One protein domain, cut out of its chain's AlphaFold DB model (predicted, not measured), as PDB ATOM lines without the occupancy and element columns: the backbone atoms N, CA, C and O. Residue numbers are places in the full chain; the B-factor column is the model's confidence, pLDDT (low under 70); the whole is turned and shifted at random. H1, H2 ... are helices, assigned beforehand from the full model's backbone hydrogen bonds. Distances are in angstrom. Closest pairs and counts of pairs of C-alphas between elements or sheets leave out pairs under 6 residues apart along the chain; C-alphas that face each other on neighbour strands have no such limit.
ATOM      1  N   ARG A   4     236.434 241.937 266.573       94.50
ATOM      2  CA  ARG A   4     237.754 242.154 267.179       94.50
ATOM      3  C   ARG A   4     237.782 241.751 268.651       94.50
ATOM      4  O   ARG A   4     238.770 241.186 269.106       94.50
ATOM      5  N   ILE A   5     236.696 241.978 269.396       96.44
ATOM      6  CA  ILE A   5     236.597 241.571 270.807       96.44
ATOM      7  C   ILE A   5     236.650 240.043 270.927       96.44
ATOM      8  O   ILE A   5     237.298 239.527 271.839       96.44
ATOM      9  N   LEU A   6     236.009 239.316 270.007       95.25
ATOM     10  CA  LEU A   6     236.053 237.853 269.977       95.25
ATOM     11  C   LEU A   6     237.471 237.351 269.678       95.25
ATOM     12  O   LEU A   6     237.976 236.494 270.403       95.25
ATOM     13  N   ASN A   7     238.148 237.947 268.693       95.56
ATOM     14  CA  ASN A   7     239.530 237.599 268.353       95.56
ATOM     15  C   ASN A   7     240.497 237.850 269.517       95.56
ATOM     16  O   ASN A   7     241.304 236.978 269.840       95.56
ATOM     17  N   ILE A   8     240.370 238.985 270.211       96.38
ATOM     18  CA  ILE A   8     241.180 239.297 271.399       96.38
ATOM     19  C   ILE A   8     240.971 238.249 272.498       96.38
ATOM     20  O   ILE A   8     241.933 237.838 273.137       96.38
ATOM     21  N   ARG A   9     239.729 237.809 272.727       94.19
ATOM     22  CA  ARG A   9     239.417 236.803 273.757       94.19
ATOM     23  C   ARG A   9     239.923 235.408 273.393       94.19
ATOM     24  O   ARG A   9     240.308 234.667 274.287       94.19
ATOM     25  N   LYS A  10     239.902 235.053 272.106       94.62
ATOM     26  CA  LYS A  10     240.272 233.717 271.619       94.62
ATOM     27  C   LYS A  10     241.779 233.547 271.411       94.62
ATOM     28  O   LYS A  10     242.313 232.482 271.699       94.62
ATOM     29  N   HIS A  11     242.451 234.578 270.901       94.31
ATOM     30  CA  HIS A  11     243.842 234.494 270.440       94.31
ATOM     31  C   HIS A  11     244.795 235.429 271.188       94.31
ATOM     32  O   HIS A  11     246.004 235.196 271.210       94.31
ATOM     33  N   GLY A  12     244.273 236.495 271.795       94.69
ATOM     34  CA  GLY A  12     245.090 237.509 272.444       94.69
ATOM     35  C   GLY A  12     245.685 237.041 273.764       94.69
ATOM     36  O   GLY A  12     244.995 236.493 274.625       94.69
ATOM     37  N   LYS A  13     246.974 237.324 273.979       96.12
ATOM     38  CA  LYS A  13     247.609 237.095 275.283       96.12
ATOM     39  C   LYS A  13     247.245 238.204 276.263       96.12
ATOM     40  O   LYS A  13     247.021 239.353 275.879       96.12
ATOM     41  N   THR A  14     247.285 237.882 277.554       95.81
ATOM     42  CA  THR A  14     247.097 238.857 278.636       95.81
ATOM     43  C   THR A  14     248.285 239.810 278.727       95.81
ATOM     44  O   THR A  14     249.216 239.565 279.491       95.81
ATOM     45  N   ALA A  15     248.303 240.880 277.937       96.12
ATOM     46  CA  ALA A  15     249.407 241.836 277.855       96.12
ATOM     47  C   ALA A  15     248.934 243.282 278.061       96.12
ATOM     48  O   ALA A  15     247.738 243.581 278.052       96.12
ATOM     49  N   ARG A  16     249.888 244.197 278.255       96.44
ATOM     50  CA  ARG A  16     249.591 245.626 278.379       96.44
ATOM     51  C   ARG A  16     248.970 246.130 277.074       96.44
ATOM     52  O   ARG A  16     249.491 245.824 276.006       96.44
ATOM     53  N   GLY A  17     247.874 246.880 277.172       97.25
ATOM     54  CA  GLY A  17     247.096 247.330 276.021       97.25
ATOM     55  C   GLY A  17     245.851 246.492 275.731       97.25
ATOM     56  O   GLY A  17     244.960 246.994 275.057       97.25
ATOM     57  N   GLN A  18     245.728 245.265 276.260       97.81
ATOM     58  CA  GLN A  18     244.537 244.434 276.031       97.81
ATOM     59  C   GLN A  18     243.273 245.092 276.593       97.81
ATOM     60  O   GLN A  18     242.273 245.234 275.891       97.81
ATOM     61  N   LYS A  19     243.309 245.498 277.868       97.94
ATOM     62  CA  LYS A  19     242.160 246.128 278.534       97.94
ATOM     63  C   LYS A  19     241.848 247.483 277.910       97.94
ATOM     64  O   LYS A  19     240.686 247.822 277.744       97.94
ATOM     65  N   GLU A  20     242.879 248.236 277.550       98.38
ATOM     66  CA  GLU A  20     242.759 249.527 276.887       98.38
ATOM     67  C   GLU A  20     242.126 249.383 275.496       98.38
ATOM     68  O   GLU A  20     241.232 250.150 275.153       98.38
ATOM     69  N   LEU A  21     242.513 248.367 274.719       97.81
ATOM     70  CA  LEU A  21     241.890 248.094 273.429       97.81
ATOM     71  C   LEU A  21     240.432 247.658 273.595       97.81
ATOM     72  O   LEU A  21     239.575 248.160 272.878       97.81
ATOM     73  N   LEU A  22     240.127 246.785 274.561       97.94
ATOM     74  CA  LEU A  22     238.744 246.401 274.858       97.94
ATOM     75  C   LEU A  22     237.887 247.618 275.223       97.94
ATOM     76  O   LEU A  22     236.818 247.771 274.645       97.94
ATOM     77  N   LYS A  23     238.395 248.507 276.085       97.94
ATOM     78  CA  LYS A  23     237.754 249.784 276.436       97.94
ATOM     79  C   LYS A  23     237.485 250.659 275.215       97.94
ATOM     80  O   LYS A  23     236.385 251.165 275.038       97.94
ATOM     81  N   HIS A  24     238.474 250.817 274.339       97.56
ATOM     82  CA  HIS A  24     238.284 251.574 273.103       97.56
ATOM     83  C   HIS A  24     237.197 250.957 272.211       97.56
ATOM     84  O   HIS A  24     236.349 251.674 271.684       97.56
ATOM     85  N   LEU A  25     237.181 249.625 272.077       96.94
ATOM     86  CA  LEU A  25     236.177 248.903 271.287       96.94
ATOM     87  C   LEU A  25     234.772 248.944 271.918       96.94
ATOM     88  O   LEU A  25     233.797 248.717 271.204       96.94
ATOM     89  N   THR A  26     234.663 249.240 273.218       96.38
ATOM     90  CA  THR A  26     233.408 249.515 273.939       96.38
ATOM     91  C   THR A  26     233.095 251.014 274.056       96.38
ATOM     92  O   THR A  26     232.212 251.389 274.820       96.38
ATOM     93  N   ALA A  27     233.775 251.865 273.276       95.56
ATOM     94  CA  ALA A  27     233.613 253.325 273.242       95.56
ATOM     95  C   ALA A  27     233.918 254.049 274.571       95.56
ATOM     96  O   ALA A  27     233.529 255.201 274.772       95.56
ATOM     97  N   GLU A  28     234.667 253.413 275.471       97.81
ATOM     98  CA  GLU A  28     235.170 254.054 276.679       97.81
ATOM     99  C   GLU A  28     236.381 254.947 276.373       97.81
ATOM    100  O   GLU A  28     237.194 254.686 275.479       97.81
ATOM    101  N   LYS A  29     236.532 256.014 277.163       98.06
ATOM    102  CA  LYS A  29     237.642 256.960 277.017       98.06
ATOM    103  C   LYS A  29     238.965 256.333 277.458       98.06
ATOM    104  O   LYS A  29     239.044 255.668 278.492       98.06
ATOM    105  N   LEU A  30     240.020 256.637 276.707       98.50
ATOM    106  CA  LEU A  30     241.399 256.310 277.052       98.50
ATOM    107  C   LEU A  30     242.198 257.582 277.322       98.50
ATOM    108  O   LEU A  30     242.004 258.605 276.666       98.50
ATOM    109  N   THR A  31     243.157 257.500 278.239       98.38
ATOM    110  CA  THR A  31     244.238 258.488 278.304       98.38
ATOM    111  C   THR A  31     245.185 258.312 277.117       98.38
ATOM    112  O   THR A  31     245.252 257.239 276.514       98.38
ATOM    113  N   PHE A  32     245.992 259.332 276.817       97.56
ATOM    114  CA  PHE A  32     246.979 259.267 275.732       97.56
ATOM    115  C   PHE A  32     247.895 258.036 275.841       97.56
ATOM    116  O   PHE A  32     248.072 257.276 274.889       97.56
ATOM    117  N   ARG A  33     248.409 257.761 277.047       96.88
ATOM    118  CA  ARG A  33     249.274 256.602 277.302       96.88
ATOM    119  C   ARG A  33     248.536 255.268 277.134       96.88
ATOM    120  O   ARG A  33     249.121 254.309 276.641       96.88
ATOM    121  N   GLN A  34     247.266 255.198 277.532       98.19
ATOM    122  CA  GLN A  34     246.437 254.008 277.325       98.19
ATOM    123  C   GLN A  34     246.162 253.763 275.839       98.19
ATOM    124  O   GLN A  34     246.247 252.621 275.398       98.19
ATOM    125  N   ALA A  35     245.902 254.819 275.062       98.44
ATOM    126  CA  ALA A  35     245.698 254.724 273.618       98.44
ATOM    127  C   ALA A  35     246.944 254.182 272.900       98.44
ATOM    128  O   ALA A  35     246.826 253.294 272.055       98.44
ATOM    129  N   ILE A  36     248.143 254.628 273.296       98.12
ATOM    130  CA  ILE A  36     249.405 254.061 272.794       98.12
ATOM    131  C   ILE A  36     249.476 252.560 273.091       98.12
ATOM    132  O   ILE A  36     249.756 251.770 272.194       98.12
ATOM    133  N   TYR A  37     249.196 252.142 274.330       98.00
ATOM    134  CA  TYR A  37     249.239 250.721 274.682       98.00
ATOM    135  C   TYR A  37     248.193 249.893 273.937       98.00
ATOM    136  O   TYR A  37     248.542 248.824 273.437       98.00
ATOM    137  N   ALA A  38     246.964 250.392 273.796       98.25
ATOM    138  CA  ALA A  38     245.931 249.762 272.979       98.25
ATOM    139  C   ALA A  38     246.408 249.571 271.532       98.25
ATOM    140  O   ALA A  38     246.285 248.477 270.982       98.25
ATOM    141  N   LYS A  39     247.023 250.604 270.937       98.19
ATOM    142  CA  LYS A  39     247.546 250.533 269.570       98.19
ATOM    143  C   LYS A  39     248.716 249.565 269.443       98.19
ATOM    144  O   LYS A  39     248.775 248.839 268.457       98.19
ATOM    145  N   CYS A  40     249.631 249.523 270.412       97.62
ATOM    146  CA  CYS A  40     250.712 248.538 270.411       97.62
ATOM    147  C   CYS A  40     250.164 247.111 270.489       97.62
ATOM    148  O   CYS A  40     250.617 246.273 269.724       97.62
ATOM    149  N   TYR A  41     249.183 246.852 271.360       97.88
ATOM    150  CA  TYR A  41     248.542 245.541 271.486       97.88
ATOM    151  C   TYR A  41     247.835 245.110 270.196       97.88
ATOM    152  O   TYR A  41     247.929 243.956 269.797       97.88
ATOM    153  N   ASP A  42     247.159 246.042 269.526       97.62
ATOM    154  CA  ASP A  42     246.535 245.800 268.224       97.62
ATOM    155  C   ASP A  42     247.571 245.537 267.118       97.62
ATOM    156  O   ASP A  42     247.450 244.589 266.350       97.62
ATOM    157  N   CYS A  43     248.631 246.350 267.068       96.94
ATOM    158  CA  CYS A  43     249.693 246.272 266.063       96.94
ATOM    159  C   CYS A  43     250.495 244.966 266.148       96.94
ATOM    160  O   CYS A  43     250.854 244.394 265.125       96.94
ATOM    161  N   THR A  44     250.751 244.462 267.358       96.12
ATOM    162  CA  THR A  44     251.475 243.200 267.577       96.12
ATOM    163  C   THR A  44     250.573 241.970 267.497       96.12
ATOM    164  O   THR A  44     250.895 240.939 268.090       96.12
ATOM    165  N   ASN A  45     249.430 242.077 266.812       96.00
ATOM    166  CA  ASN A  45     248.451 241.004 266.663       96.00
ATOM    167  C   ASN A  45     248.079 240.365 268.014       96.00
ATOM    168  O   ASN A  45     248.161 239.153 268.218       96.00
ATOM    169  N   TYR A  46     247.750 241.213 268.993       96.94
ATOM    170  CA  TYR A  46     247.360 240.810 270.348       96.94
ATOM    171  C   TYR A  46     248.448 240.035 271.108       96.94
ATOM    172  O   TYR A  46     248.157 239.305 272.063       96.94
ATOM    173  N   PHE A  47     249.710 240.205 270.696       95.94
ATOM    174  CA  PHE A  47     250.860 239.438 271.170       95.94
ATOM    175  C   PHE A  47     250.631 237.918 271.100       95.94
ATOM    176  O   PHE A  47     251.078 237.200 272.001       95.94
ATOM    177  N   SER A  48     249.943 237.426 270.058       94.44
ATOM    178  CA  SER A  48     249.693 235.990 269.836       94.44
ATOM    179  C   SER A  48     250.973 235.164 269.997       94.44
ATOM    180  O   SER A  48     250.999 234.145 270.692       94.44
ATOM    181  N   ASP A  49     252.079 235.702 269.487       90.06
ATOM    182  CA  ASP A  49     253.356 235.000 269.391       90.06
ATOM    183  C   ASP A  49     254.220 235.181 270.654       90.06
ATOM    184  O   ASP A  49     255.203 234.478 270.859       90.06
ATOM    185  N   GLY A  50     253.838 236.078 271.574       92.12
ATOM    186  CA  GLY A  50     254.583 236.360 272.806       92.12
ATOM    187  C   GLY A  50     254.681 237.845 273.153       92.12
ATOM    188  O   GLY A  50     254.605 238.715 272.292       92.12
ATOM    189  N   LYS A  51     254.877 238.144 274.445       94.00
ATOM    190  CA  LYS A  51     255.020 239.512 274.976       94.00
ATOM    191  C   LYS A  51     256.450 240.018 274.783       94.00
ATOM    192  O   LYS A  51     257.196 240.152 275.749       94.00
ATOM    193  N   GLN A  52     256.835 240.225 273.532       92.56
ATOM    194  CA  GLN A  52     258.191 240.609 273.161       92.56
ATOM    195  C   GLN A  52     258.255 242.003 272.545       92.56
ATOM    196  O   GLN A  52     257.246 242.568 272.118       92.56
ATOM    197  N   ASP A  53     259.467 242.541 272.523       93.69
ATOM    198  CA  ASP A  53     259.809 243.764 271.812       93.69
ATOM    199  C   ASP A  53     259.532 243.604 270.307       93.69
ATOM    200  O   ASP A  53     260.024 242.661 269.687       93.69
ATOM    201  N   CYS A  54     258.762 244.522 269.711       93.75
ATOM    202  CA  CYS A  54     258.478 244.482 268.276       93.75
ATOM    203  C   CYS A  54     259.665 244.941 267.413       93.75
ATOM    204  O   CYS A  54     259.632 244.739 266.202       93.75
ATOM    205  N   LYS A  55     260.689 245.571 268.012       93.75
ATOM    206  CA  LYS A  55     261.935 246.035 267.366       93.75
ATOM    207  C   LYS A  55     261.757 246.962 266.152       93.75
ATOM    208  O   LYS A  55     262.707 247.205 265.411       93.75
ATOM    209  N   MET A  56     260.563 247.514 265.950       94.31
ATOM    210  CA  MET A  56     260.254 248.394 264.824       94.31
ATOM    211  C   MET A  56     260.728 249.822 265.119       94.31
ATOM    212  O   MET A  56     259.930 250.687 265.463       94.31
ATOM    213  N   THR A  57     262.029 250.082 264.995       93.12
ATOM    214  CA  THR A  57     262.657 251.371 265.357       93.12
ATOM    215  C   THR A  57     262.133 252.572 264.567       93.12
ATOM    216  O   THR A  57     262.116 253.678 265.097       93.12
ATOM    217  N   ALA A  58     261.656 252.358 263.337       95.94
ATOM    218  CA  ALA A  58     261.019 253.394 262.521       95.94
ATOM    219  C   ALA A  58     259.580 253.727 262.964       95.94
ATOM    220  O   ALA A  58     259.005 254.716 262.513       95.94
ATOM    221  N   CYS A  59     258.969 252.914 263.834       96.50
ATOM    222  CA  CYS A  59     257.632 253.196 264.335       96.50
ATOM    223  C   CYS A  59     257.678 254.396 265.294       96.50
ATOM    224  O   CYS A  59     258.384 254.342 266.304       96.50
ATOM    225  N   PRO A  60     256.863 255.443 265.072       96.38
ATOM    226  CA  PRO A  60     256.858 256.628 265.933       96.38
ATOM    227  C   PRO A  60     256.410 256.319 267.370       96.38
ATOM    228  O   PRO A  60     256.700 257.074 268.295       96.38
ATOM    229  N   LEU A  61     255.718 255.192 267.585       96.62
ATOM    230  CA  LEU A  61     255.293 254.740 268.910       96.62
ATOM    231  C   LEU A  61     256.304 253.813 269.596       96.62
ATOM    232  O   LEU A  61     256.140 253.517 270.782       96.62
ATOM    233  N   TYR A  62     257.348 253.366 268.890       95.31
ATOM    234  CA  TYR A  62     258.359 252.458 269.433       95.31
ATOM    235  C   TYR A  62     258.997 252.962 270.741       95.31
ATOM    236  O   TYR A  62     259.047 252.186 271.701       95.31
ATOM    237  N   PRO A  63     259.357 254.257 270.886       93.12
ATOM    238  CA  PRO A  63     259.897 254.785 272.143       93.12
ATOM    239  C   PRO A  63     258.938 254.674 273.338       93.12
ATOM    240  O   PRO A  63     259.364 254.738 274.492       93.12
ATOM    241  N   PHE A  64     257.638 254.499 273.102       94.19
ATOM    242  CA  PHE A  64     256.611 254.416 274.143       94.19
ATOM    243  C   PHE A  64     256.120 252.982 274.388       94.19
ATOM    244  O   PHE A  64     255.348 252.747 275.322       94.19
ATOM    245  N   MET A  65     256.597 252.017 273.599       93.19
ATOM    246  CA  MET A  65     256.189 250.618 273.654       93.19
ATOM    247  C   MET A  65     256.522 249.979 275.016       93.19
ATOM    248  O   MET A  65     257.563 250.240 275.630       93.19
TER     249      MET A  65
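This is residues 4 to 65 of the 91 residues of an uncharacterized protein of Smithella sp. SDB (UniProt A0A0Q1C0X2). A flat, three-helix domain has its longest helix, H3, in the middle; H2 packs crosswise on one side of it, with H1 loosely beside H2, and a long stretch with no named element, residues 44 to 65, leaves the end of H3 and loops round to the other side. Along the printed part you meet H1, H2 and H3 in that order, and no named strand. The printed part has 62 residues, of which 28, under half, are in named elements; the class is all helix. The whole is compact, with a radius of gyration of the C-alphas of 11.2 A and spans of 30 by 26 by 14 A.

Find C-alpha 4 at (237.754, 242.154, 267.179), where the printed part and H1 begin; H1 covers residues 4 to 11, 10.3 A from first to last C-alpha. Six residues on, look for C-alpha 18 at (244.537, 244.434, 276.031); there H2 begins, and it covers residues 18 to 25 over 10.6 A. After six more residues comes H3, residues 32 to 43, which runs 16.4 A to C-alpha 43 at (249.693, 246.272, 266.063). From Thr 44 to Met 65 you read 22 residues with no named element.

Start with H1 and look across to H2: the two only just touch, with 3 pairs of C-alphas within 8 A, and the closest C-alphas are those of Ile 5 and Leu 22, 6.7 A apart. H1 and H2 form a helical hairpin, running opposite ways at a shallow tilt of 23 degrees. Next compare H2 with H3: they touch, with 15 pairs of C-alphas within 8 A, and their closest C-alphas, those of Leu 21 and Ala 38, are 4.4 A apart. Their lines are about perpendicular, at 82 degrees. H1 and H3 are apart. In the backbones of H1, H2 and H3, every O i to N i+4 pair is within hydrogen-bond range.

The two C-alphas farthest apart are those of Thr 26 and Thr 57, 30.5 A from each other, while the C-alphas of Arg 4 and Met 65, the first and last printed, are 21.3 A apart. The links from H1 to H2 and from H2 to H3 are both short. In residues 44 to 65 you will find C-alphas 6 to 18 A from the mean of all C-alphas. The printed part has no cut. In the B-factor column of this predicted model, the mean pLDDT of the printed part is 96.1, and no printed residue is under 70.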